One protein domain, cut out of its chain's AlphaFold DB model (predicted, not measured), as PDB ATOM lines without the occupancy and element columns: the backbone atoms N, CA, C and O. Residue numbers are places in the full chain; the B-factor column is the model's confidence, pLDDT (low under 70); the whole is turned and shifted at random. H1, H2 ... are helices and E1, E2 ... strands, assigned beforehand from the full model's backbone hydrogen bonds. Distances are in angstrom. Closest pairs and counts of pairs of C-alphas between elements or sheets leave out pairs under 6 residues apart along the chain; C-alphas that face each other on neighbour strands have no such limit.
ATOM      1  N   ASP A 535     245.788 287.602 192.539       52.00
ATOM      2  CA  ASP A 535     245.888 286.717 193.704       52.00
ATOM      3  C   ASP A 535     244.990 285.477 193.528       52.00
ATOM      4  O   ASP A 535     243.791 285.578 193.242       52.00
ATOM      5  N   VAL A 536     245.589 284.302 193.765       41.38
ATOM      6  CA  VAL A 536     245.147 282.933 193.397       41.38
ATOM      7  C   VAL A 536     243.745 282.535 193.900       41.38
ATOM      8  O   VAL A 536     243.197 281.522 193.476       41.38
ATOM      9  N   ILE A 537     243.131 283.304 194.802       38.12
ATOM     10  CA  ILE A 537     241.911 282.882 195.510       38.12
ATOM     11  C   ILE A 537     240.656 283.669 195.078       38.12
ATOM     12  O   ILE A 537     239.555 283.136 195.202       38.12
ATOM     13  N   TYR A 538     240.777 284.885 194.517       44.53
ATOM     14  CA  TYR A 538     239.603 285.758 194.297       44.53
ATOM     15  C   TYR A 538     239.587 286.573 192.995       44.53
ATOM     16  O   TYR A 538     238.677 287.381 192.811       44.53
ATOM     17  N   GLY A 539     240.561 286.406 192.093       57.25
ATOM     18  CA  GLY A 539     240.633 287.220 190.870       57.25
ATOM     19  C   GLY A 539     240.861 288.710 191.156       57.25
ATOM     20  O   GLY A 539     240.535 289.564 190.338       57.25
ATOM     21  N   THR A 540     241.388 289.050 192.332       64.38
ATOM     22  CA  THR A 540     241.766 290.418 192.692       64.38
ATOM     23  C   THR A 540     243.128 290.755 192.087       64.38
ATOM     24  O   THR A 540     244.026 289.909 192.144       64.38
ATOM     25  N   PRO A 541     243.319 291.959 191.518       68.50
ATOM     26  CA  PRO A 541     244.627 292.368 191.023       68.50
ATOM     27  C   PRO A 541     245.622 292.471 192.187       68.50
ATOM     28  O   PRO A 541     245.360 293.149 193.179       68.50
ATOM     29  N   SER A 542     246.770 291.802 192.077       66.88
ATOM     30  CA  SER A 542     247.844 291.894 193.075       66.88
ATOM     31  C   SER A 542     248.358 293.337 193.184       66.88
ATOM     32  O   SER A 542     248.341 294.073 192.198       66.88
ATOM     33  N   ASN A 543     248.830 293.768 194.358       66.56
ATOM     34  CA  ASN A 543     249.267 295.156 194.626       66.56
ATOM     35  C   ASN A 543     248.174 296.237 194.493       66.56
ATOM     36  O   ASN A 543     248.473 297.433 194.529       66.56
ATOM     37  N   TRP A 544     246.911 295.823 194.386       75.25
ATOM     38  CA  TRP A 544     245.746 296.694 194.398       75.25
ATOM     39  C   TRP A 544     244.809 296.263 195.524       75.25
ATOM     40  O   TRP A 544     244.379 295.116 195.609       75.25
ATOM     41  N   THR A 545     244.483 297.196 196.413       78.50
ATOM     42  CA  THR A 545     243.645 296.929 197.586       78.50
ATOM     43  C   THR A 545     242.191 297.239 197.259       78.50
ATOM     44  O   THR A 545     241.883 298.353 196.841       78.50
ATOM     45  N   ALA A 546     241.292 296.273 197.451       78.31
ATOM     46  CA  ALA A 546     239.854 296.494 197.333       78.31
ATOM     47  C   ALA A 546     239.369 297.459 198.427       78.31
ATOM     48  O   ALA A 546     239.659 297.257 199.606       78.31
ATOM     49  N   VAL A 547     238.628 298.499 198.050       79.62
ATOM     50  CA  VAL A 547     238.181 299.558 198.965       79.62
ATOM     51  C   VAL A 547     236.745 299.991 198.679       79.62
ATOM     52  O   VAL A 547     236.284 299.993 197.537       79.62
ATOM     53  N   PHE A 548     236.044 300.412 199.732       83.62
ATOM     54  CA  PHE A 548     234.778 301.138 199.625       83.62
ATOM     55  C   PHE A 548     235.009 302.638 199.805       83.62
ATOM     56  O   PHE A 548     235.880 303.053 200.576       83.62
ATOM     57  N   GLY A 549     234.201 303.451 199.124       83.00
ATOM     58  CA  GLY A 549     234.209 304.900 199.296       83.00
ATOM     59  C   GLY A 549     234.038 305.276 200.771       83.00
ATOM     60  O   GLY A 549     233.182 304.733 201.465       83.00
ATOM     61  N   GLY A 550     234.881 306.176 201.273       76.69
ATOM     62  CA  GLY A 550     234.861 306.593 202.673       76.69
ATOM     63  C   GLY A 550     235.546 305.635 203.660       76.69
ATOM     64  O   GLY A 550     235.464 305.863 204.872       76.69
ATOM     65  N   SER A 551     236.235 304.594 203.171       77.81
ATOM     66  CA  SER A 551     237.102 303.742 203.997       77.81
ATOM     67  C   SER A 551     238.337 304.497 204.497       77.81
ATOM     68  O   SER A 551     238.967 305.258 203.757       77.81
ATOM     69  N   ASN A 552     238.734 304.234 205.743       68.56
ATOM     70  CA  ASN A 552     239.991 304.706 206.311       68.56
ATOM     71  C   ASN A 552     241.221 304.132 205.585       68.56
ATOM     72  O   ASN A 552     242.259 304.784 205.576       68.56
ATOM     73  N   ASP A 553     241.116 302.985 204.908       71.12
ATOM     74  CA  ASP A 553     242.230 302.411 204.129       71.12
ATOM     75  C   ASP A 553     242.687 303.332 202.981       71.12
ATOM     76  O   ASP A 553     243.835 303.280 202.537       71.12
ATOM     77  N   ILE A 554     241.794 304.217 202.523       74.81
ATOM     78  CA  ILE A 554     242.069 305.225 201.496       74.81
ATOM     79  C   ILE A 554     242.828 306.415 202.104       74.81
ATOM     80  O   ILE A 554     243.846 306.859 201.568       74.81
ATOM     81  N   PHE A 555     242.340 306.943 203.230       77.88
ATOM     82  CA  PHE A 555     242.756 308.251 203.753       77.88
ATOM     83  C   PHE A 555     243.793 308.186 204.882       77.88
ATOM     84  O   PHE A 555     244.541 309.157 205.059       77.88
ATOM     85  N   LEU A 556     243.869 307.054 205.586       70.69
ATOM     86  CA  LEU A 556     244.769 306.783 206.712       70.69
ATOM     87  C   LEU A 556     244.724 307.890 207.776       70.69
ATOM     88  O   LEU A 556     245.756 308.339 208.266       70.69
ATOM     89  N   ASP A 557     243.524 308.384 208.082       65.25
ATOM     90  CA  ASP A 557     243.306 309.496 209.013       65.25
ATOM     91  C   ASP A 557     242.850 309.042 210.408       65.25
ATOM     92  O   ASP A 557     242.705 309.861 211.313       65.25
ATOM     93  N   GLY A 558     242.633 307.737 210.593       62.22
ATOM     94  CA  GLY A 558     242.200 307.148 211.860       62.22
ATOM     95  C   GLY A 558     240.721 307.383 212.174       62.22
ATOM     96  O   GLY A 558     240.250 306.947 213.226       62.22
ATOM     97  N   ALA A 559     239.969 308.039 211.282       66.88
ATOM     98  CA  ALA A 559     238.535 308.213 211.446       66.88
ATOM     99  C   ALA A 559     237.777 306.940 211.039       66.88
ATOM    100  O   ALA A 559     238.210 306.172 210.179       66.88
ATOM    101  N   ALA A 560     236.613 306.716 211.654       63.94
ATOM    102  CA  ALA A 560     235.769 305.569 211.339       63.94
ATOM    103  C   ALA A 560     235.350 305.555 209.854       63.94
ATOM    104  O   ALA A 560     235.262 306.598 209.196       63.94
ATOM    105  N   ASN A 561     235.076 304.363 209.326       68.25
ATOM    106  CA  ASN A 561     234.526 304.207 207.981       68.25
ATOM    107  C   ASN A 561     233.130 304.846 207.927       68.25
ATOM    108  O   ASN A 561     232.314 304.633 208.823       68.25
ATOM    109  N   THR A 562     232.854 305.651 206.896       63.25
ATOM    110  CA  THR A 562     231.555 306.338 206.743       63.25
ATOM    111  C   THR A 562     230.466 305.437 206.159       63.25
ATOM    112  O   THR A 562     229.283 305.727 206.328       63.25
ATOM    113  N   ILE A 563     230.850 304.332 205.517       60.31
ATOM    114  CA  ILE A 563     229.960 303.235 205.126       60.31
ATOM    115  C   ILE A 563     230.082 302.135 206.185       60.31
ATOM    116  O   ILE A 563     231.196 301.783 206.581       60.31
ATOM    117  N   ASP A 564     228.948 301.595 206.641       46.66
ATOM    118  CA  ASP A 564     228.895 300.485 207.597       46.66
ATOM    119  C   ASP A 564     229.445 299.205 206.938       46.66
ATOM    120  O   ASP A 564     228.716 298.379 206.394       46.66
ATOM    121  N   ALA A 565     230.772 299.066 206.939       40.03
ATOM    122  CA  ALA A 565     231.514 297.946 206.352       40.03
ATOM    123  C   ALA A 565     231.208 296.591 207.031       40.03
ATOM    124  O   ALA A 565     231.784 295.570 206.666       40.03
ATOM    125  N   THR A 566     230.316 296.564 208.031       39.84
ATOM    126  CA  THR A 566     229.960 295.366 208.798       39.84
ATOM    127  C   THR A 566     228.979 294.433 208.079       39.84
ATOM    128  O   THR A 566     228.849 293.282 208.496       39.84
ATOM    129  N   SER A 567     228.319 294.862 206.992       39.91
ATOM    130  CA  SER A 567     227.320 294.027 206.301       39.91
ATOM    131  C   SER A 567     227.816 293.285 205.057       39.91
ATOM    132  O   SER A 567     227.078 292.449 204.539       39.91
ATOM    133  N   LEU A 568     229.028 293.553 204.559       45.19
ATOM    134  CA  LEU A 568     229.600 292.845 203.409       45.19
ATOM    135  C   LEU A 568     231.095 292.605 203.653       45.19
ATOM    136  O   LEU A 568     231.827 293.576 203.837       45.19
ATOM    137  N   PRO A 569     231.582 291.350 203.670       43.31
ATOM    138  CA  PRO A 569     233.019 291.116 203.704       43.31
ATOM    139  C   PRO A 569     233.665 291.812 202.496       43.31
ATOM    140  O   PRO A 569     233.157 291.708 201.383       43.31
ATOM    141  N   ALA A 570     234.799 292.489 202.706       48.56
ATOM    142  CA  ALA A 570     235.599 293.143 201.659       48.56
ATOM    143  C   ALA A 570     236.155 292.169 200.589       48.56
ATOM    144  O   ALA A 570     236.895 292.573 199.695       48.56
ATOM    145  N   SER A 571     235.796 290.881 200.663       47.31
ATOM    146  CA  SER A 571     235.929 289.932 199.562       47.31
ATOM    147  C   SER A 571     235.035 290.391 198.407       47.31
ATOM    148  O   SER A 571     233.816 290.366 198.556       47.31
ATOM    149  N   ALA A 572     235.670 290.835 197.317       52.19
ATOM    150  CA  ALA A 572     235.126 291.236 196.015       52.19
ATOM    151  C   ALA A 572     233.591 291.216 195.893       52.19
ATOM    152  O   ALA A 572     232.967 290.153 195.932       52.19
ATOM    153  N   ILE A 573     232.984 292.386 195.650       63.34
ATOM    154  CA  ILE A 573     231.592 292.447 195.183       63.34
ATOM    155  C   ILE A 573     231.443 291.456 194.028       63.34
ATOM    156  O   ILE A 573     232.221 291.509 193.075       63.34
ATOM    157  N   ALA A 574     230.468 290.547 194.123       64.12
ATOM    158  CA  ALA A 574     230.270 289.499 193.131       64.12
ATOM    159  C   ALA A 574     230.228 290.093 191.711       64.12
ATOM    160  O   ALA A 574     229.441 290.993 191.423       64.12
ATOM    161  N   GLY A 575     231.106 289.606 190.830       67.19
ATOM    162  CA  GLY A 575     231.248 290.115 189.460       67.19
ATOM    163  C   GLY A 575     232.268 291.246 189.269       67.19
ATOM    164  O   GLY A 575     232.458 291.662 188.126       67.19
ATOM    165  N   SER A 576     232.929 291.711 190.335       75.62
ATOM    166  CA  SER A 576     234.130 292.559 190.281       75.62
ATOM    167  C   SER A 576     235.408 291.730 190.409       75.62
ATOM    168  O   SER A 576     235.432 290.735 191.129       75.62
ATOM    169  N   GLY A 577     236.475 292.165 189.742       74.75
ATOM    170  CA  GLY A 577     237.776 291.504 189.708       74.75
ATOM    171  C   GLY A 577     238.425 291.622 188.331       74.75
ATOM    172  O   GLY A 577     237.888 292.258 187.424       74.75
ATOM    173  N   VAL A 578     239.587 291.004 188.169       73.75
ATOM    174  CA  VAL A 578     240.236 290.858 186.869       73.75
ATOM    175  C   VAL A 578     239.465 289.825 186.059       73.75
ATOM    176  O   VAL A 578     239.241 288.699 186.507       73.75
ATOM    177  N   VAL A 579     239.042 290.220 184.865       69.44
ATOM    178  CA  VAL A 579     238.371 289.341 183.909       69.44
ATOM    179  C   VAL A 579     239.175 289.283 182.623       69.44
ATOM    180  O   VAL A 579     239.761 290.276 182.194       69.44
ATOM    181  N   GLN A 580     239.174 288.108 182.005       61.31
ATOM    182  CA  GLN A 580     239.759 287.921 180.689       61.31
ATOM    183  C   GLN A 580     238.807 288.490 179.633       61.31
ATOM    184  O   GLN A 580     237.630 288.112 179.599       61.31
ATOM    185  N   ASP A 581     239.301 289.363 178.758       57.44
ATOM    186  CA  ASP A 581     238.531 289.799 177.598       57.44
ATOM    187  C   ASP A 581     238.550 288.690 176.535       57.44
ATOM    188  O   ASP A 581     239.546 288.429 175.856       57.44
ATOM    189  N   ILE A 582     237.437 287.960 176.455       44.94
ATOM    190  CA  ILE A 582     237.243 286.810 175.561       44.94
ATOM    191  C   ILE A 582     236.542 287.186 174.247       44.94
ATOM    192  O   ILE A 582     236.204 286.296 173.464       44.94
ATOM    193  N   THR A 583     236.303 288.473 173.982       44.59
ATOM    194  CA  THR A 583     235.547 288.906 172.799       44.59
ATOM    195  C   THR A 583     236.467 289.106 171.587       44.59
ATOM    196  O   THR A 583     237.536 289.701 171.687       44.59
ATOM    197  N   GLU A 584     236.074 288.593 170.414       37.75
ATOM    198  CA  GLU A 584     236.768 288.851 169.141       37.75
ATOM    199  C   GLU A 584     236.564 290.318 168.713       37.75
ATOM    200  O   GLU A 584     235.606 290.654 168.022       37.75
ATOM    201  N   GLY A 585     237.471 291.187 169.155       43.34
ATOM    202  CA  GLY A 585     237.540 292.620 168.852       43.34
ATOM    203  C   GLY A 585     238.559 293.246 169.803       43.34
ATOM    204  O   GLY A 585     238.362 293.204 171.010       43.34
ATOM    205  N   ARG A 586     239.733 293.650 169.296       42.94
ATOM    206  CA  ARG A 586     240.895 294.076 170.116       42.94
ATOM    207  C   ARG A 586     240.581 295.353 170.921       42.94
ATOM    208  O   ARG A 586     239.800 296.177 170.451       42.94
ATOM    209  N   ILE A 587     241.245 295.574 172.067       49.50
ATOM    210  CA  ILE A 587     242.431 296.458 172.318       49.50
ATOM    211  C   ILE A 587     242.584 296.496 173.879       49.50
ATOM    212  O   ILE A 587     241.545 296.515 174.535       49.50
ATOM    213  N   ASP A 588     243.736 296.423 174.577       43.72
ATOM    214  CA  ASP A 588     245.024 297.119 174.353       43.72
ATOM    215  C   ASP A 588     246.253 296.529 175.103       43.72
ATOM    216  O   ASP A 588     247.273 297.199 175.222       43.72
ATOM    217  N   ASP A 589     246.221 295.303 175.626       44.03
ATOM    218  CA  ASP A 589     247.461 294.629 176.033       44.03
ATOM    219  C   ASP A 589     247.546 293.225 175.436       44.03
ATOM    220  O   ASP A 589     246.553 292.549 175.146       44.03
ATOM    221  N   ASP A 590     248.771 292.767 175.225       42.41
ATOM    222  CA  ASP A 590     249.055 291.418 174.765       42.41
ATOM    223  C   ASP A 590     248.729 290.344 175.838       42.41
ATOM    224  O   ASP A 590     249.133 289.184 175.724       42.41
ATOM    225  N   VAL A 591     248.012 290.697 176.913       48.44
ATOM    226  CA  VAL A 591     247.709 289.847 178.070       48.44
ATOM    227  C   VAL A 591     246.200 289.568 178.223       48.44
ATOM    228  O   VAL A 591     245.836 288.566 178.838       48.44
ATOM    229  N   LYS A 592     245.331 290.343 177.553       60.47
ATOM    230  CA  LYS A 592     243.859 290.209 177.502       60.47
ATOM    231  C   LYS A 592     243.165 290.247 178.869       60.47
ATOM    232  O   LYS A 592     242.114 289.622 179.024       60.47
ATOM    233  N   ASN A 593     243.718 290.948 179.853       70.88
ATOM    234  CA  ASN A 593     243.103 291.079 181.174       70.88
ATOM    235  C   ASN A 593     242.665 292.514 181.421       70.88
ATOM    236  O   ASN A 593     243.418 293.441 181.180       70.88
ATOM    237  N   VAL A 594     241.464 292.687 181.966       77.75
ATOM    238  CA  VAL A 594     240.947 294.005 182.346       77.75
ATOM    239  C   VAL A 594     240.408 293.966 183.766       77.75
ATOM    240  O   VAL A 594     239.834 292.967 184.212       77.75
ATOM    241  N   LEU A 595     240.543 295.075 184.489       86.38
ATOM    242  CA  LEU A 595     239.908 295.227 185.788       86.38
ATOM    243  C   LEU A 595     238.434 295.575 185.593       86.38
ATOM    244  O   LEU A 595     238.097 296.687 185.194       86.38
ATOM    245  N   LYS A 596     237.539 294.645 185.925       88.06
ATOM    246  CA  LYS A 596     236.095 294.874 185.957       88.06
ATOM    247  C   LYS A 596     235.655 295.267 187.362       88.06
ATOM    248  O   LYS A 596     235.890 294.545 188.328       88.06
ATOM    249  N   ILE A 597     234.929 296.372 187.469       88.38
ATOM    250  CA  ILE A 597     234.293 296.823 188.706       88.38
ATOM    251  C   ILE A 597     232.789 296.884 188.460       88.38
ATOM    252  O   ILE A 597     232.303 297.729 187.711       88.38
ATOM    253  N   HIS A 598     232.061 295.964 189.084       85.31
ATOM    254  CA  HIS A 598     230.610 295.871 189.032       85.31
ATOM    255  C   HIS A 598     230.008 296.252 190.384       85.31
ATOM    256  O   HIS A 598     230.430 295.759 191.430       85.31
ATOM    257  N   THR A 599     229.009 297.127 190.364       82.50
ATOM    258  CA  THR A 599     228.398 297.681 191.579       82.50
ATOM    259  C   THR A 599     226.879 297.679 191.495       82.50
ATOM    260  O   THR A 599     226.316 297.992 190.447       82.50
ATOM    261  N   GLU A 600     226.227 297.387 192.623       83.94
ATOM    262  CA  GLU A 600     224.784 297.525 192.834       83.94
ATOM    263  C   GLU A 600     224.542 298.572 193.931       83.94
ATOM    264  O   GLU A 600     224.629 298.274 195.120       83.94
ATOM    265  N   ASN A 601     224.281 299.818 193.531       84.69
ATOM    266  CA  ASN A 601     224.063 300.957 194.428       84.69
ATOM    267  C   ASN A 601     225.130 301.096 195.533       84.69
ATOM    268  O   ASN A 601     224.814 301.223 196.716       84.69
ATOM    269  N   THR A 602     226.404 301.073 195.149       83.06
ATOM    270  CA  THR A 602     227.525 301.218 196.087       83.06
ATOM    271  C   THR A 602     228.662 302.040 195.481       83.06
ATOM    272  O   THR A 602     228.605 302.405 194.306       83.06
ATOM    273  N   ALA A 603     229.663 302.374 196.293       87.31
ATOM    274  CA  ALA A 603     230.907 303.000 195.868       87.31
ATOM    275  C   ALA A 603     232.067 302.061 196.200       87.31
ATOM    276  O   ALA A 603     232.496 301.986 197.352       87.31
ATOM    277  N   TYR A 604     232.548 301.328 195.202       86.75
ATOM    278  CA  TYR A 604     233.575 300.298 195.372       86.75
ATOM    279  C   TYR A 604     234.640 300.413 194.292       86.75
ATOM    280  O   TYR A 604     234.348 300.814 193.163       86.75
ATOM    281  N   GLY A 605     235.866 300.035 194.631       88.69
ATOM    282  CA  GLY A 605     236.935 299.953 193.660       88.69
ATOM    283  C   GLY A 605     238.240 299.432 194.223       88.69
ATOM    284  O   GLY A 605     238.258 298.704 195.215       88.69
ATOM    285  N   TYR A 606     239.330 299.799 193.557       88.12
ATOM    286  CA  TYR A 606     240.675 299.342 193.871       88.12
ATOM    287  C   TYR A 606     241.637 300.521 194.013       88.12
ATOM    288  O   TYR A 606     241.614 301.468 193.226       88.12
ATOM    289  N   LEU A 607     242.497 300.435 195.022       85.81
ATOM    290  CA  LEU A 607     243.522 301.414 195.357       85.81
ATOM    291  C   LEU A 607     244.906 300.840 195.058       85.81
ATOM    292  O   LEU A 607     245.244 299.768 195.559       85.81
ATOM    293  N   SER A 608     245.715 301.552 194.279       83.19
ATOM    294  CA  SER A 608     247.087 301.142 193.981       83.19
ATOM    295  C   SER A 608     247.994 301.234 195.213       83.19
ATOM    296  O   SER A 608     247.751 302.008 196.147       83.19
ATOM    297  N   SER A 609     249.129 300.535 195.165       75.81
ATOM    298  CA  SER A 609     250.293 300.867 195.993       75.81
ATOM    299  C   SER A 609     250.730 302.330 195.811       75.81
ATOM    300  O   SER A 609     250.437 302.969 194.795       75.81
ATOM    301  N   SER A 610     251.447 302.864 196.805       75.62
ATOM    302  CA  SER A 610     251.995 304.224 196.753       75.62
ATOM    303  C   SER A 610     253.079 304.346 195.681       75.62
ATOM    304  O   SER A 610     253.957 303.492 195.581       75.62
ATOM    305  N   MET A 611     253.059 305.444 194.930       77.94
ATOM    306  CA  MET A 611     254.057 305.800 193.925       77.94
ATOM    307  C   MET A 611     254.716 307.136 194.280       77.94
ATOM    308  O   MET A 611     254.040 308.120 194.578       77.94
ATOM    309  N   SER A 612     256.047 307.165 194.241       82.06
ATOM    310  CA  SER A 612     256.826 308.378 194.497       82.06
ATOM    311  C   SER A 612     256.986 309.207 193.219       82.06
ATOM    312  O   SER A 612     257.269 308.656 192.143       82.06
ATOM    313  N   LEU A 613     256.786 310.519 193.356       83.31
ATOM    314  CA  LEU A 613     256.970 311.557 192.347       83.31
ATOM    315  C   LEU A 613     258.035 312.533 192.860       83.31
ATOM    316  O   LEU A 613     257.796 313.270 193.820       83.31
ATOM    317  N   SER A 614     259.218 312.528 192.247       84.44
ATOM    318  CA  SER A 614     260.355 313.350 192.680       84.44
ATOM    319  C   SER A 614     260.045 314.846 192.602       84.44
ATOM    320  O   SER A 614     259.283 315.270 191.736       84.44
ATOM    321  N   ALA A 615     260.643 315.650 193.485       83.69
ATOM    322  CA  ALA A 615     260.548 317.114 193.455       83.69
ATOM    323  C   ALA A 615     261.040 317.718 192.124       83.69
ATOM    324  O   ALA A 615     261.983 317.198 191.526       83.69
ATOM    325  N   GLY A 616     260.450 318.839 191.695       80.75
ATOM    326  CA  GLY A 616     260.889 319.593 190.510       80.75
ATOM    327  C   GLY A 616     260.660 318.888 189.166       80.75
ATOM    328  O   GLY A 616     261.353 319.168 188.186       80.75
ATOM    329  N   LYS A 617     259.733 317.931 189.112       86.31
ATOM    330  CA  LYS A 617     259.472 317.064 187.956       86.31
ATOM    331  C   LYS A 617     258.034 317.176 187.482       86.31
ATOM    332  O   LYS A 617     257.149 317.614 188.216       86.31
ATOM    333  N   VAL A 618     257.802 316.748 186.246       81.00
ATOM    334  CA  VAL A 618     256.461 316.638 185.682       81.00
ATOM    335  C   VAL A 618     256.195 315.202 185.266       81.00
ATOM    336  O   VAL A 618     256.973 314.581 184.538       81.00
ATOM    337  N   TYR A 619     255.075 314.679 185.753       82.94
ATOM    338  CA  TYR A 619     254.623 313.322 185.500       82.94
ATOM    339  C   TYR A 619     253.274 313.318 184.794       82.94
ATOM    340  O   TYR A 619     252.414 314.155 185.061       82.94
ATOM    341  N   VAL A 620     253.065 312.318 183.948       79.88
ATOM    342  CA  VAL A 620     251.746 311.944 183.438       79.88
ATOM    343  C   VAL A 620     251.372 310.606 184.050       79.88
ATOM    344  O   VAL A 620     252.129 309.641 183.956       79.88
ATOM    345  N   ILE A 621     250.209 310.549 184.686       86.50
ATOM    346  CA  ILE A 621     249.577 309.307 185.126       86.50
ATOM    347  C   ILE A 621     248.354 309.103 184.243       86.50
ATOM    348  O   ILE A 621     247.535 310.012 184.124       86.50
ATOM    349  N   SER A 622     248.222 307.945 183.607       83.19
ATOM    350  CA  SER A 622     247.101 307.669 182.706       83.19
ATOM    351  C   SER A 622     246.462 306.318 182.979       83.19
ATOM    352  O   SER A 622     247.084 305.453 183.587       83.19
ATOM    353  N   VAL A 623     245.200 306.164 182.581       87.69
ATOM    354  CA  VAL A 623     244.451 304.904 182.674       87.69
ATOM    355  C   VAL A 623     243.401 304.842 181.565       87.69
ATOM    356  O   VAL A 623     242.770 305.854 181.243       87.69
ATOM    357  N   LEU A 624     243.199 303.666 180.976       84.75
ATOM    358  CA  LEU A 624     242.071 303.396 180.091       84.75
ATOM    359  C   LEU A 624     240.833 303.060 180.914       84.75
ATOM    360  O   LEU A 624     240.901 302.278 181.858       84.75
ATOM    361  N   ALA A 625     239.684 303.617 180.533       88.50
ATOM    362  CA  ALA A 625     238.404 303.181 181.074       88.50
ATOM    363  C   ALA A 625     237.335 303.003 179.992       88.50
ATOM    364  O   ALA A 625     237.267 303.761 179.018       88.50
ATOM    365  N   LYS A 626     236.469 302.012 180.200       86.94
ATOM    366  CA  LYS A 626     235.287 301.715 179.385       86.94
ATOM    367  C   LYS A 626     234.098 301.486 180.301       86.94
ATOM    368  O   LYS A 626     234.187 300.772 181.294       86.94
ATOM    369  N   THR A 627     232.968 302.099 179.979       88.00
ATOM    370  CA  THR A 627     231.756 302.044 180.800       88.00
ATOM    371  C   THR A 627     230.622 301.351 180.062       88.00
ATOM    372  O   THR A 627     230.436 301.534 178.859       88.00
ATOM    373  N   GLU A 628     229.839 300.551 180.786       85.56
ATOM    374  CA  GLU A 628     228.536 300.094 180.293       85.56
ATOM    375  C   GLU A 628     227.501 301.226 180.391       85.56
ATOM    376  O   GLU A 628     227.668 302.191 181.144       85.56
ATOM    377  N   ALA A 629     226.418 301.126 179.613       77.44
ATOM    378  CA  ALA A 629     225.418 302.186 179.491       77.44
ATOM    379  C   ALA A 629     224.901 302.663 180.864       77.44
ATOM    380  O   ALA A 629     224.349 301.885 181.639       77.44
ATOM    381  N   GLY A 630     225.066 303.960 181.146       77.88
ATOM    382  CA  GLY A 630     224.645 304.594 182.401       77.88
ATOM    383  C   GLY A 630     225.695 304.615 183.519       77.88
ATOM    384  O   GLY A 630     225.466 305.292 184.518       77.88
ATOM    385  N   SER A 631     226.843 303.948 183.349       87.94
ATOM    386  CA  SER A 631     227.960 303.974 184.308       87.94
ATOM    387  C   SER A 631     228.951 305.102 184.001       87.94
ATOM    388  O   SER A 631     229.086 305.542 182.856       87.94
ATOM    389  N   LYS A 632     229.666 305.569 185.026       91.62
ATOM    390  CA  LYS A 632     230.730 306.577 184.937       91.62
ATOM    391  C   LYS A 632     232.025 306.033 185.542       91.62
ATOM    392  O   LYS A 632     231.944 305.341 186.562       91.62
ATOM    393  N   PRO A 633     233.197 306.340 184.961       92.19
ATOM    394  CA  PRO A 633     234.458 306.038 185.606       92.19
ATOM    395  C   PRO A 633     234.707 307.069 186.706       92.19
ATOM    396  O   PRO A 633     234.557 308.271 186.485       92.19
ATOM    397  N   TYR A 634     235.113 306.600 187.880       95.31
ATOM    398  CA  TYR A 634     235.606 307.464 188.942       95.31
ATOM    399  C   TYR A 634     237.084 307.155 189.173       95.31
ATOM    400  O   TYR A 634     237.448 306.047 189.556       95.31
ATOM    401  N   ILE A 635     237.947 308.119 188.874       96.25
ATOM    402  CA  ILE A 635     239.403 307.983 188.918       96.25
ATOM    403  C   ILE A 635     239.936 309.091 189.818       96.25
ATOM    404  O   ILE A 635     239.618 310.263 189.603       96.25
ATOM    405  N   TYR A 636     240.751 308.739 190.809       96.62
ATOM    406  CA  TYR A 636     241.276 309.696 191.784       96.62
ATOM    407  C   TYR A 636     242.772 309.536 191.981       96.62
ATOM    408  O   TYR A 636     243.284 308.417 192.017       96.62
ATOM    409  N   LEU A 637     243.447 310.662 192.187       94.62
ATOM    410  CA  LEU A 637     244.821 310.705 192.660       94.62
ATOM    411  C   LEU A 637     244.829 311.199 194.107       94.62
ATOM    412  O   LEU A 637     244.284 312.262 194.410       94.62
ATOM    413  N   ILE A 638     245.419 310.406 194.995       90.81
ATOM    414  CA  ILE A 638     245.388 310.623 196.443       90.81
ATOM    415  C   ILE A 638     246.798 310.910 196.932       90.81
ATOM    416  O   ILE A 638     247.709 310.148 196.625       90.81
ATOM    417  N   ASP A 639     246.957 311.948 197.743       88.69
ATOM    418  CA  ASP A 639     248.165 312.228 198.513       88.69
ATOM    419  C   ASP A 639     247.779 312.262 199.996       88.69
ATOM    420  O   ASP A 639     247.086 313.167 200.461       88.69
ATOM    421  N   ASN A 640     248.187 311.242 200.758       79.25
ATOM    422  CA  ASN A 640     247.805 311.132 202.167       79.25
ATOM    423  C   ASN A 640     248.428 312.234 203.047       79.25
ATOM    424  O   ASN A 640     247.926 312.436 204.158       79.25
ATOM    425  N   ALA A 641     249.476 312.918 202.569       79.00
ATOM    426  CA  ALA A 641     250.103 314.055 203.239       79.00
ATOM    427  C   ALA A 641     249.446 315.401 202.876       79.00
ATOM    428  O   ALA A 641     249.743 316.410 203.517       79.00
ATOM    429  N   ALA A 642     248.559 315.431 201.876       80.50
ATOM    430  CA  ALA A 642     247.874 316.648 201.467       80.50
ATOM    431  C   ALA A 642     246.690 316.979 202.388       80.50
ATOM    432  O   ALA A 642     245.821 316.145 202.650       80.50
ATOM    433  N   GLY A 643     246.643 318.235 202.843       79.06
ATOM    434  CA  GLY A 643     245.536 318.787 203.622       79.06
ATOM    435  C   GLY A 643     245.278 318.088 204.962       79.06
ATOM    436  O   GLY A 643     246.082 317.301 205.456       79.06
ATOM    437  N   THR A 644     244.142 318.418 205.585       76.19
ATOM    438  CA  THR A 644     243.743 317.834 206.883       76.19
ATOM    439  C   THR A 644     242.416 317.083 206.814       76.19
ATOM    440  O   THR A 644     242.216 316.146 207.583       76.19
ATOM    441  N   GLU A 645     241.529 317.422 205.872       83.44
ATOM    442  CA  GLU A 645     240.269 316.709 205.659       83.44
ATOM    443  C   GLU A 645     240.396 315.644 204.552       83.44
ATOM    444  O   GLU A 645     241.198 315.773 203.629       83.44
ATOM    445  N   ARG A 646     239.549 314.600 204.582       82.94
ATOM    446  CA  ARG A 646     239.541 313.516 203.569       82.94
ATOM    447  C   ARG A 646     239.438 314.018 202.129       82.94
ATOM    448  O   ARG A 646     240.070 313.457 201.241       82.94
ATOM    449  N   LYS A 647     238.652 315.074 201.898       85.62
ATOM    450  CA  LYS A 647     238.486 315.681 200.570       85.62
ATOM    451  C   LYS A 647     239.778 316.347 200.073       85.62
ATOM    452  O   LYS A 647     240.030 316.328 198.878       85.62
ATOM    453  N   ASP A 648     240.595 316.883 200.982       85.81
ATOM    454  CA  ASP A 648     241.819 317.619 200.644       85.81
ATOM    455  C   ASP A 648     242.977 316.666 200.307       85.81
ATOM    456  O   ASP A 648     243.917 317.046 199.614       85.81
ATOM    457  N   LYS A 649     242.879 315.403 200.749       86.25
ATOM    458  CA  LYS A 649     243.789 314.314 200.363       86.25
ATOM    459  C   LYS A 649     243.589 313.864 198.910       86.25
ATOM    460  O   LYS A 649     244.441 313.166 198.366       86.25
ATOM    461  N   VAL A 650     242.472 314.228 198.272       92.00
ATOM    462  CA  VAL A 650     242.215 313.967 196.848       92.00
ATOM    463  C   VAL A 650     242.750 315.146 196.039       92.00
ATOM    464  O   VAL A 650     242.105 316.185 195.933       92.00
ATOM    465  N   ILE A 651     243.932 314.981 195.448       90.31
ATOM    466  CA  ILE A 651     244.622 316.052 194.711       90.31
ATOM    467  C   ILE A 651     244.158 316.168 193.250       90.31
ATOM    468  O   ILE A 651     244.347 317.209 192.628       90.31
ATOM    469  N   ALA A 652     243.525 315.122 192.705       91.31
ATOM    470  CA  ALA A 652     242.834 315.163 191.416       91.31
ATOM    471  C   ALA A 652     241.700 314.138 191.343       91.31
ATOM    472  O   ALA A 652     241.786 313.058 191.931       91.31
ATOM    473  N   SER A 653     240.662 314.451 190.564       93.38
ATOM    474  CA  SER A 653     239.524 313.556 190.337       93.38
ATOM    475  C   SER A 653     238.924 313.707 188.941       93.38
ATOM    476  O   SER A 653     238.728 314.825 188.450       93.38
ATOM    477  N   ILE A 654     238.542 312.582 188.345       91.31
ATOM    478  CA  ILE A 654     237.688 312.493 187.160       91.31
ATOM    479  C   ILE A 654     236.500 311.611 187.538       91.31
ATOM    480  O   ILE A 654     236.690 310.470 187.939       91.31
ATOM    481  N   GLU A 655     235.289 312.153 187.449       92.44
ATOM    482  CA  GLU A 655     234.067 311.520 187.973       92.44
ATOM    483  C   GLU A 655     232.949 311.418 186.915       92.44
ATOM    484  O   GLU A 655     231.774 311.235 187.241       92.44
ATOM    485  N   ASP A 656     233.289 311.605 185.636       88.94
ATOM    486  CA  ASP A 656     232.339 311.508 184.530       88.94
ATOM    487  C   ASP A 656     232.997 310.970 183.256       88.94
ATOM    488  O   ASP A 656     234.218 311.013 183.097       88.94
ATOM    489  N   ASN A 657     232.167 310.481 182.335       85.81
ATOM    490  CA  ASN A 657     232.618 310.079 181.009       85.81
ATOM    491  C   ASN A 657     233.107 311.310 180.232       85.81
ATOM    492  O   ASN A 657     232.416 312.330 180.170       85.81
ATOM    493  N   ALA A 658     234.269 311.210 179.589       79.31
ATOM    494  CA  ALA A 658     234.775 312.309 178.777       79.31
ATOM    495  C   ALA A 658     233.935 312.522 177.504       79.31
ATOM    496  O   ALA A 658     233.616 311.580 176.777       79.31
ATOM    497  N   GLY A 659     233.608 313.784 177.214       64.19
ATOM    498  CA  GLY A 659     232.857 314.185 176.018       64.19
ATOM    499  C   GLY A 659     233.705 314.284 174.742       64.19
ATOM    500  O   GLY A 659     233.152 314.240 173.646       64.19
ATOM    501  N   SER A 660     235.032 314.397 174.871       60.81
ATOM    502  CA  SER A 660     235.997 314.406 173.761       60.81
ATOM    503  C   SER A 660     237.072 313.350 174.010       60.81
ATOM    504  O   SER A 660     237.601 313.269 175.116       60.81
ATOM    505  N   LYS A 661     237.359 312.527 172.994       55.12
ATOM    506  CA  LYS A 661     238.231 311.341 173.092       55.12
ATOM    507  C   LYS A 661     239.601 311.504 172.428       55.12
ATOM    508  O   LYS A 661     240.413 310.594 172.513       55.12
ATOM    509  N   VAL A 662     239.842 312.621 171.742       52.84
ATOM    510  CA  VAL A 662     241.069 312.836 170.963       52.84
ATOM    511  C   VAL A 662     241.865 313.959 171.607       52.84
ATOM    512  O   VAL A 662     241.445 315.115 171.581       52.84
ATOM    513  N   ILE A 663     243.005 313.600 172.189       55.66
ATOM    514  CA  ILE A 663     244.078 314.548 172.477       55.66
ATOM    515  C   ILE A 663     244.914 314.637 171.201       55.66
ATOM    516  O   ILE A 663     245.210 313.618 170.574       55.66
ATOM    517  N   ASP A 664     245.240 315.853 170.772       51.41
ATOM    518  CA  ASP A 664     246.206 316.057 169.696       51.41
ATOM    519  C   ASP A 664     247.587 315.629 170.206       51.41
ATOM    520  O   ASP A 664     248.269 316.401 170.873       51.41
ATOM    521  N   GLY A 665     247.969 314.383 169.925       46.12
ATOM    522  CA  GLY A 665     249.242 313.798 170.350       46.12
ATOM    523  C   GLY A 665     250.475 314.497 169.772       46.12
ATOM    524  O   GLY A 665     251.567 314.391 170.323       46.12
ATOM    525  N   GLY A 666     250.306 315.275 168.693       45.62
ATOM    526  CA  GLY A 666     251.349 316.159 168.168       45.62
ATOM    527  C   GLY A 666     251.534 317.436 168.993       45.62
ATOM    528  O   GLY A 666     252.533 318.132 168.822       45.62
ATOM    529  N   LYS A 667     250.586 317.741 169.890       47.56
ATOM    530  CA  LYS A 667     250.557 318.949 170.722       47.56
ATOM    531  C   LYS A 667     250.590 318.656 172.225       47.56
ATOM    532  O   LYS A 667     251.039 319.513 172.972       47.56
ATOM    533  N   TYR A 668     250.156 317.474 172.678       51.38
ATOM    534  CA  TYR A 668     250.173 317.055 174.085       51.38
ATOM    535  C   TYR A 668     250.276 315.524 174.215       51.38
ATOM    536  O   TYR A 668     249.445 314.821 173.662       51.38
ATOM    537  N   PHE A 669     251.267 315.057 174.987       54.34
ATOM    538  CA  PHE A 669     251.543 313.685 175.470       54.34
ATOM    539  C   PHE A 669     251.207 312.502 174.543       54.34
ATOM    540  O   PHE A 669     250.042 312.144 174.404       54.34
ATOM    541  N   CYS A 670     252.275 311.840 174.064       46.50
ATOM    542  CA  CYS A 670     252.315 310.641 173.206       46.50
ATOM    543  C   CYS A 670     251.438 310.690 171.935       46.50
ATOM    544  O   CYS A 670     250.605 311.569 171.759       46.50
ATOM    545  N   GLU A 671     251.698 309.803 170.966       42.47
ATOM    546  CA  GLU A 671     250.969 309.795 169.688       42.47
ATOM    547  C   GLU A 671     249.447 309.723 169.914       42.47
ATOM    548  O   GLU A 671     248.981 309.061 170.841       42.47
ATOM    549  N   SER A 672     248.647 310.397 169.078       44.28
ATOM    550  CA  SER A 672     247.186 310.308 169.179       44.28
ATOM    551  C   SER A 672     246.740 308.898 168.786       44.28
ATOM    552  O   SER A 672     246.540 308.606 167.602       44.28
ATOM    553  N   ILE A 673     246.597 308.007 169.760       51.78
ATOM    554  CA  ILE A 673     246.142 306.642 169.514       51.78
ATOM    555  C   ILE A 673     244.614 306.640 169.569       51.78
ATOM    556  O   ILE A 673     243.991 307.051 170.547       51.78
ATOM    557  N   ASN A 674     243.979 306.207 168.479       53.81
ATOM    558  CA  ASN A 674     242.559 305.886 168.511       53.81
ATOM    559  C   ASN A 674     242.390 304.561 169.264       53.81
ATOM    560  O   ASN A 674     242.578 303.499 168.678       53.81
ATOM    561  N   GLU A 675     242.015 304.649 170.538       61.25
ATOM    562  CA  GLU A 675     241.873 303.507 171.460       61.25
ATOM    563  C   GLU A 675     240.775 302.499 171.046       61.25
ATOM    564  O   GLU A 675     240.677 301.417 171.615       61.25
ATOM    565  N   GLY A 676     239.921 302.829 170.064       57.09
ATOM    566  CA  GLY A 676     238.885 301.921 169.553       57.09
ATOM    567  C   GLY A 676     237.767 301.561 170.555       57.09
ATOM    568  O   GLY A 676     237.697 302.063 171.673       57.09
ATOM    569  N   GLU A 677     236.800 300.758 170.089       65.25
ATOM    570  CA  GLU A 677     235.783 299.970 170.834       65.25
ATOM    571  C   GLU A 677     235.177 300.509 172.158       65.25
ATOM    572  O   GLU A 677     234.777 299.747 173.046       65.25
ATOM    573  N   GLY A 678     235.028 301.828 172.287       71.62
ATOM    574  CA  GLY A 678     234.382 302.465 173.438       71.62
ATOM    575  C   GLY A 678     235.317 302.809 174.600       71.62
ATOM    576  O   GLY A 678     234.852 303.464 175.532       71.62
ATOM    577  N   TRP A 679     236.605 302.468 174.519       79.06
ATOM    578  CA  TRP A 679     237.621 302.874 175.489       79.06
ATOM    579  C   TRP A 679     237.908 304.376 175.422       79.06
ATOM    580  O   TRP A 679     237.578 305.077 174.455       79.06
ATOM    581  N   THR A 680     238.435 304.920 176.512       80.38
ATOM    582  CA  THR A 680     238.867 306.316 176.615       80.38
ATOM    583  C   THR A 680     240.024 306.399 177.597       80.38
ATOM    584  O   THR A 680     239.913 305.889 178.712       80.38
ATOM    585  N   ARG A 681     241.121 307.049 177.192       81.56
ATOM    586  CA  ARG A 681     242.264 307.305 178.069       81.56
ATOM    587  C   ARG A 681     242.058 308.589 178.866       81.56
ATOM    588  O   ARG A 681     241.719 309.637 178.308       81.56
ATOM    589  N   TYR A 682     242.253 308.477 180.173       85.06
ATOM    590  CA  TYR A 682     242.162 309.558 181.146       85.06
ATOM    591  C   TYR A 682     243.550 309.880 181.690       85.06
ATOM    592  O   TYR A 682     244.356 308.969 181.870       85.06
ATOM    593  N   TYR A 683     243.816 311.158 181.957       83.31
ATOM    594  CA  TYR A 683     245.150 311.650 182.289       83.31
ATOM    595  C   TYR A 683     245.134 312.569 183.514       83.31
ATOM    596  O   TYR A 683     244.327 313.497 183.606       83.31
ATOM    597  N   PHE A 684     246.101 312.355 184.401       87.56
ATOM    598  CA  PHE A 684     246.553 313.308 185.403       87.56
ATOM    599  C   PHE A 684     247.939 313.818 185.024       87.56
ATOM    600  O   PHE A 684     248.891 313.043 184.964       87.56
ATOM    601  N   VAL A 685     248.056 315.121 184.798       82.75
ATOM    602  CA  VAL A 685     249.344 315.800 184.637       82.75
ATOM    603  C   VAL A 685     249.723 316.363 185.997       82.75
ATOM    604  O   VAL A 685     248.974 317.159 186.553       82.75
ATOM    605  N   VAL A 686     250.848 315.932 186.554       86.75
ATOM    606  CA  VAL A 686     251.271 316.297 187.908       86.75
ATOM    607  C   VAL A 686     252.592 317.043 187.836       86.75
ATOM    608  O   VAL A 686     253.618 316.454 187.499       86.75
ATOM    609  N   VAL A 687     252.565 318.323 188.192       85.88
ATOM    610  CA  VAL A 687     253.755 319.154 188.384       85.88
ATOM    611  C   VAL A 687     254.107 319.110 189.868       85.88
ATOM    612  O   VAL A 687     253.338 319.565 190.714       85.88
ATOM    613  N   THR A 688     255.243 318.507 190.219       86.44
ATOM    614  CA  THR A 688     255.657 318.399 191.624       86.44
ATOM    615  C   THR A 688     256.312 319.691 192.102       86.44
ATOM    616  O   THR A 688     256.994 320.377 191.346       86.44
ATOM    617  N   GLY A 689     256.107 320.043 193.373       84.38
ATOM    618  CA  GLY A 689     256.752 321.199 194.005       84.38
ATOM    619  C   GLY A 689     258.220 320.944 194.372       84.38
ATOM    620  O   GLY A 689     258.877 320.055 193.830       84.38
ATOM    621  N   SER A 690     258.726 321.692 195.354       79.50
ATOM    622  CA  SER A 690     260.092 321.551 195.889       79.50
ATOM    623  C   SER A 690     260.323 320.280 196.716       79.50
ATOM    624  O   SER A 690     261.460 319.979 197.082       79.50
ATOM    625  N   THR A 691     259.272 319.507 196.992       79.31
ATOM    626  CA  THR A 691     259.335 318.260 197.760       79.31
ATOM    627  C   THR A 691     258.794 317.082 196.960       79.31
ATOM    628  O   THR A 691     257.824 317.208 196.209       79.31
ATOM    629  N   THR A 692     259.392 315.911 197.171       79.88
ATOM    630  CA  THR A 692     258.890 314.639 196.642       79.88
ATOM    631  C   THR A 692     257.492 314.358 197.193       79.88
ATOM    632  O   THR A 692     257.265 314.498 198.395       79.88
ATOM    633  N   ARG A 693     256.565 313.941 196.326       81.50
ATOM    634  CA  ARG A 693     255.191 313.573 196.695       81.50
ATOM    635  C   ARG A 693     254.992 312.065 196.589       81.50
ATOM    636  O   ARG A 693     255.507 311.437 195.669       81.50
ATOM    637  N   ASN A 694     254.232 311.488 197.515       81.69
ATOM    638  CA  ASN A 694     253.844 310.079 197.478       81.69
ATOM    639  C   ASN A 694     252.345 309.997 197.220       81.69
ATOM    640  O   ASN A 694     251.554 310.424 198.057       81.69
ATOM    641  N   VAL A 695     251.963 309.457 196.066       87.38
ATOM    642  CA  VAL A 695     250.566 309.437 195.624       87.38
ATOM    643  C   VAL A 695     250.051 308.013 195.421       87.38
ATOM    644  O   VAL A 695     250.833 307.077 195.281       87.38
ATOM    645  N   LYS A 696     248.733 307.825 195.404       89.00
ATOM    646  CA  LYS A 696     248.061 306.563 195.052       89.00
ATOM    647  C   LYS A 696     246.983 306.824 194.008       89.00
ATOM    648  O   LYS A 696     246.313 307.855 194.065       89.00
ATOM    649  N   LEU A 697     246.793 305.882 193.091       94.44
ATOM    650  CA  LEU A 697     245.728 305.906 192.092       94.44
ATOM    651  C   LEU A 697     244.559 305.044 192.580       94.44
ATOM    652  O   LEU A 697     244.746 303.871 192.903       94.44
ATOM    653  N   ALA A 698     243.355 305.608 192.627       94.12
ATOM    654  CA  ALA A 698     242.135 304.866 192.927       94.12
ATOM    655  C   ALA A 698     241.227 304.790 191.700       94.12
ATOM    656  O   ALA A 698     240.916 305.813 191.084       94.12
ATOM    657  N   LEU A 699     240.785 303.574 191.383       95.44
ATOM    658  CA  LEU A 699     239.882 303.257 190.279       95.44
ATOM    659  C   LEU A 699     238.579 302.727 190.869       95.44
ATOM    660  O   LEU A 699     238.571 301.686 191.523       95.44
ATOM    661  N   MET A 700     237.492 303.470 190.688       92.62
ATOM    662  CA  MET A 700     236.254 303.305 191.444       92.62
ATOM    663  C   MET A 700     235.027 303.270 190.524       92.62
ATOM    664  O   MET A 700     234.942 303.973 189.520       92.62
ATOM    665  N   SER A 701     234.012 302.514 190.935       90.31
ATOM    666  CA  SER A 701     232.632 302.659 190.473       90.31
ATOM    667  C   SER A 701     231.832 303.301 191.609       90.31
ATOM    668  O   SER A 701     231.362 302.617 192.516       90.31
ATOM    669  N   GLY A 702     231.765 304.637 191.600       89.75
ATOM    670  CA  GLY A 702     231.193 305.480 192.655       89.75
ATOM    671  C   GLY A 702     232.197 306.470 193.274       89.75
ATOM    672  O   GLY A 702     233.398 306.445 193.005       89.75
ATOM    673  N   GLY A 703     231.687 307.372 194.107       90.94
ATOM    674  CA  GLY A 703     232.418 308.440 194.786       90.94
ATOM    675  C   GLY A 703     233.410 307.923 195.825       90.94
ATOM    676  O   GLY A 703     233.045 307.110 196.674       90.94
ATOM    677  N   ILE A 704     234.641 308.442 195.835       90.25
ATOM    678  CA  ILE A 704     235.680 308.003 196.785       90.25
ATOM    679  C   ILE A 704     235.365 308.341 198.248       90.25
ATOM    680  O   ILE A 704     235.871 307.687 199.155       90.25
ATOM    681  N   LEU A 705     234.499 309.327 198.497       88.12
ATOM    682  CA  LEU A 705     234.027 309.678 199.840       88.12
ATOM    683  C   LEU A 705     232.830 308.822 200.299       88.12
ATOM    684  O   LEU A 705     232.428 308.912 201.458       88.12
ATOM    685  N   GLY A 706     232.274 307.986 199.413       83.44
ATOM    686  CA  GLY A 706     231.086 307.166 199.678       83.44
ATOM    687  C   GLY A 706     229.753 307.914 199.550       83.44
ATOM    688  O   GLY A 706     228.704 307.353 199.844       83.44
ATOM    689  N   ASP A 707     229.776 309.171 199.103       84.12
ATOM    690  CA  ASP A 707     228.611 310.049 198.934       84.12
ATOM    691  C   ASP A 707     227.874 309.844 197.598       84.12
ATOM    692  O   ASP A 707     226.682 310.138 197.490       84.12
ATOM    693  N   LYS A 708     228.566 309.315 196.582       89.00
ATOM    694  CA  LYS A 708     228.016 309.027 195.247       89.00
ATOM    695  C   LYS A 708     228.020 307.524 194.996       89.00
ATOM    696  O   LYS A 708     229.070 306.936 194.760       89.00
ATOM    697  N   LEU A 709     226.857 306.889 195.020       88.31
ATOM    698  CA  LEU A 709     226.729 305.453 194.750       88.31
ATOM    699  C   LEU A 709     226.416 305.217 193.264       88.31
ATOM    700  O   LEU A 709     225.726 306.027 192.644       88.31
ATOM    701  N   GLN A 710     226.908 304.117 192.690       88.31
ATOM    702  CA  GLN A 710     226.672 303.746 191.291       88.31
ATOM    703  C   GLN A 710     226.058 302.344 191.176       88.31
ATOM    704  O   GLN A 710     226.274 301.476 192.020       88.31
ATOM    705  N   THR A 711     225.262 302.139 190.123       87.38
ATOM    706  CA  THR A 711     224.830 300.815 189.654       87.38
ATOM    707  C   THR A 711     225.318 300.617 188.226       87.38
ATOM    708  O   THR A 711     225.080 301.485 187.388       87.38
ATOM    709  N   GLY A 712     225.974 299.490 187.950       86.00
ATOM    710  CA  GLY A 712     226.526 299.163 186.635       86.00
ATOM    711  C   GLY A 712     227.996 298.751 186.686       86.00
ATOM    712  O   GLY A 712     228.519 298.424 187.756       86.00
ATOM    713  N   THR A 713     228.639 298.739 185.517       88.00
ATOM    714  CA  THR A 713     229.980 298.182 185.318       88.00
ATOM    715  C   THR A 713     230.920 299.199 184.680       88.00
ATOM    716  O   THR A 713     230.587 299.839 183.675       88.00
ATOM    717  N   VAL A 714     232.127 299.286 185.233       90.88
ATOM    718  CA  VAL A 714     233.264 300.004 184.654       90.88
ATOM    719  C   VAL A 714     234.420 299.028 184.474       90.88
ATOM    720  O   VAL A 714     234.682 298.206 185.348       90.88
ATOM    721  N   TYR A 715     235.103 299.130 183.343       89.12
ATOM    722  CA  TYR A 715     236.326 298.406 183.038       89.12
ATOM    723  C   TYR A 715     237.493 299.388 183.036       89.12
ATOM    724  O   TYR A 715     237.356 300.489 182.499       89.12
ATOM    725  N   TYR A 716     238.616 298.981 183.616       89.75
ATOM    726  CA  TYR A 716     239.868 299.727 183.623       89.75
ATOM    727  C   TYR A 716     241.007 298.878 183.078       89.75
ATOM    728  O   TYR A 716     241.040 297.669 183.308       89.75
ATOM    729  N   ASP A 717     241.944 299.534 182.403       80.94
ATOM    730  CA  ASP A 717     243.160 298.907 181.901       80.94
ATOM    731  C   ASP A 717     244.311 299.927 181.807       80.94
ATOM    732  O   ASP A 717     244.084 301.139 181.848       80.94
ATOM    733  N   ILE A 718     245.546 299.446 181.701       76.69
ATOM    734  CA  ILE A 718     246.747 300.218 181.352       76.69
ATOM    735  C   ILE A 718     246.919 301.481 182.204       76.69
ATOM    736  O   ILE A 718     247.004 302.611 181.716       76.69
ATOM    737  N   ALA A 719     246.982 301.286 183.520       83.62
ATOM    738  CA  ALA A 719     247.403 302.331 184.437       83.62
ATOM    739  C   ALA A 719     248.924 302.562 184.324       83.62
ATOM    740  O   ALA A 719     249.739 301.690 184.638       83.62
ATOM    741  N   MET A 720     249.326 303.754 183.891       76.81
ATOM    742  CA  MET A 720     250.720 304.112 183.613       76.81
ATOM    743  C   MET A 720     251.161 305.337 184.409       76.81
ATOM    744  O   MET A 720     250.350 306.188 184.766       76.81
ATOM    745  N   LYS A 721     252.471 305.432 184.655       82.31
ATOM    746  CA  LYS A 721     253.149 306.628 185.158       82.31
ATOM    747  C   LYS A 721     254.315 306.931 184.226       82.31
ATOM    748  O   LYS A 721     255.077 306.044 183.870       82.31
ATOM    749  N   THR A 722     254.522 308.181 183.862       74.62
ATOM    750  CA  THR A 722     255.658 308.547 183.015       74.62
ATOM    751  C   THR A 722     256.217 309.887 183.447       74.62
ATOM    752  O   THR A 722     255.465 310.844 183.596       74.62
ATOM    753  N   GLU A 723     257.530 309.954 183.679       80.50
ATOM    754  CA  GLU A 723     258.232 311.231 183.831       80.50
ATOM    755  C   GLU A 723     258.451 311.827 182.445       80.50
ATOM    756  O   GLU A 723     259.186 311.269 181.631       80.50
ATOM    757  N   ILE A 724     257.812 312.956 182.178       70.75
ATOM    758  CA  ILE A 724     257.850 313.598 180.860       70.75
ATOM    759  C   ILE A 724     258.857 314.749 180.796       70.75
ATOM    760  O   ILE A 724     259.196 315.214 179.712       70.75
TER     761      ILE A 724
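This is residues 535 to 724 of the 842 residues of an uncharacterized protein of Clostridiales bacterium (UniProt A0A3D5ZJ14). Two strongly twisted sheets lie partly face to face, like a sandwich, with E10 and E7 in one and E11, E6 and E9 in the other. The tiny helix H1 only grazes the first sheet, and three long loops lie round the outside. The 190 printed residues hold eleven named strands and one named helix, in the order E1, H1, E2 to E11; the class is mostly strand, with under half of the residues in named elements. One sheet is branched, with E1, E4, E5, E7, E8 and E10; the other runs E2, E3, E11, E6, E9, and both are antiparallel. The whole is compact, with a radius of gyration of the C-alphas of 16.5 A and spans of 49 by 48 by 33 A.

Begin in the branched sheet with E10, residues 693 to 701, 25.8 A long. Then find E4 at residues 604 to 608, E5 at 611 to 613, E7 at 634 to 638, E8 at 650 to 654, and E1 at 544 to 548, starting at C-alpha 544 (245.746, 296.694, 194.398). H1 is residues 552 to 555. In the other sheet, E2 is 577 to 580, E3 is 593 to 602 and 23.8 A long, E6 is 617 to 627 and 32.3 A, and E9 is 680 to 687 and 22.9 A. E11, residues 710 to 724, spans 34.3 A, bends by 83 degrees at residue 713 and ends at C-alpha 724 (257.850, 313.598, 180.860).

Look first along E10: E4 and E5 are on one side, E7 on the other. N 606 and O 699 are 2.9 A apart, N 611 and O 695 2.8 A, and N 636 and O 698 2.9 A. E4 runs on into E5 at 59 degrees. The edge strand E1 is on one side of E4 and E10 on the other side, with N 545 to O 607 at 2.8 A; E8, which forms a hairpin with E7, is on one side of E7 and E10 on the other side, with N 635 to O 654 at 2.8 A. In the other sheet, check N 577 and O 596, 2.8 A, in the hairpin E2 and E3; N 597 and O 714, 2.8 A, for E3 and E11; N 620 and O 722, 2.8 A, for E11 and E6; and N 621 and O 684, 2.8 A, for E6 and E9. Between sheets, the closest C-alphas of E10 and E11 are Ser 701 and Gln 710, 6.1 A; those of E8 and E9 are Ala 652 and Phe 684, 7.3 A. H1 is too short for an O i to N i+4 pair; its one O i to N i+3 pair is within range.

The two C-alphas farthest apart, Thr 566 and Gly 666, are 50.4 A apart. The printed part has no cut. The long links are H1 to E2, E2 to E3, E7 to E8 and E8 to E9. Mean pLDDT of the printed part is 74.1; look for values under 70 at 535 to 543, 552, 557 to 575, 579 to 592 and 659 to 677.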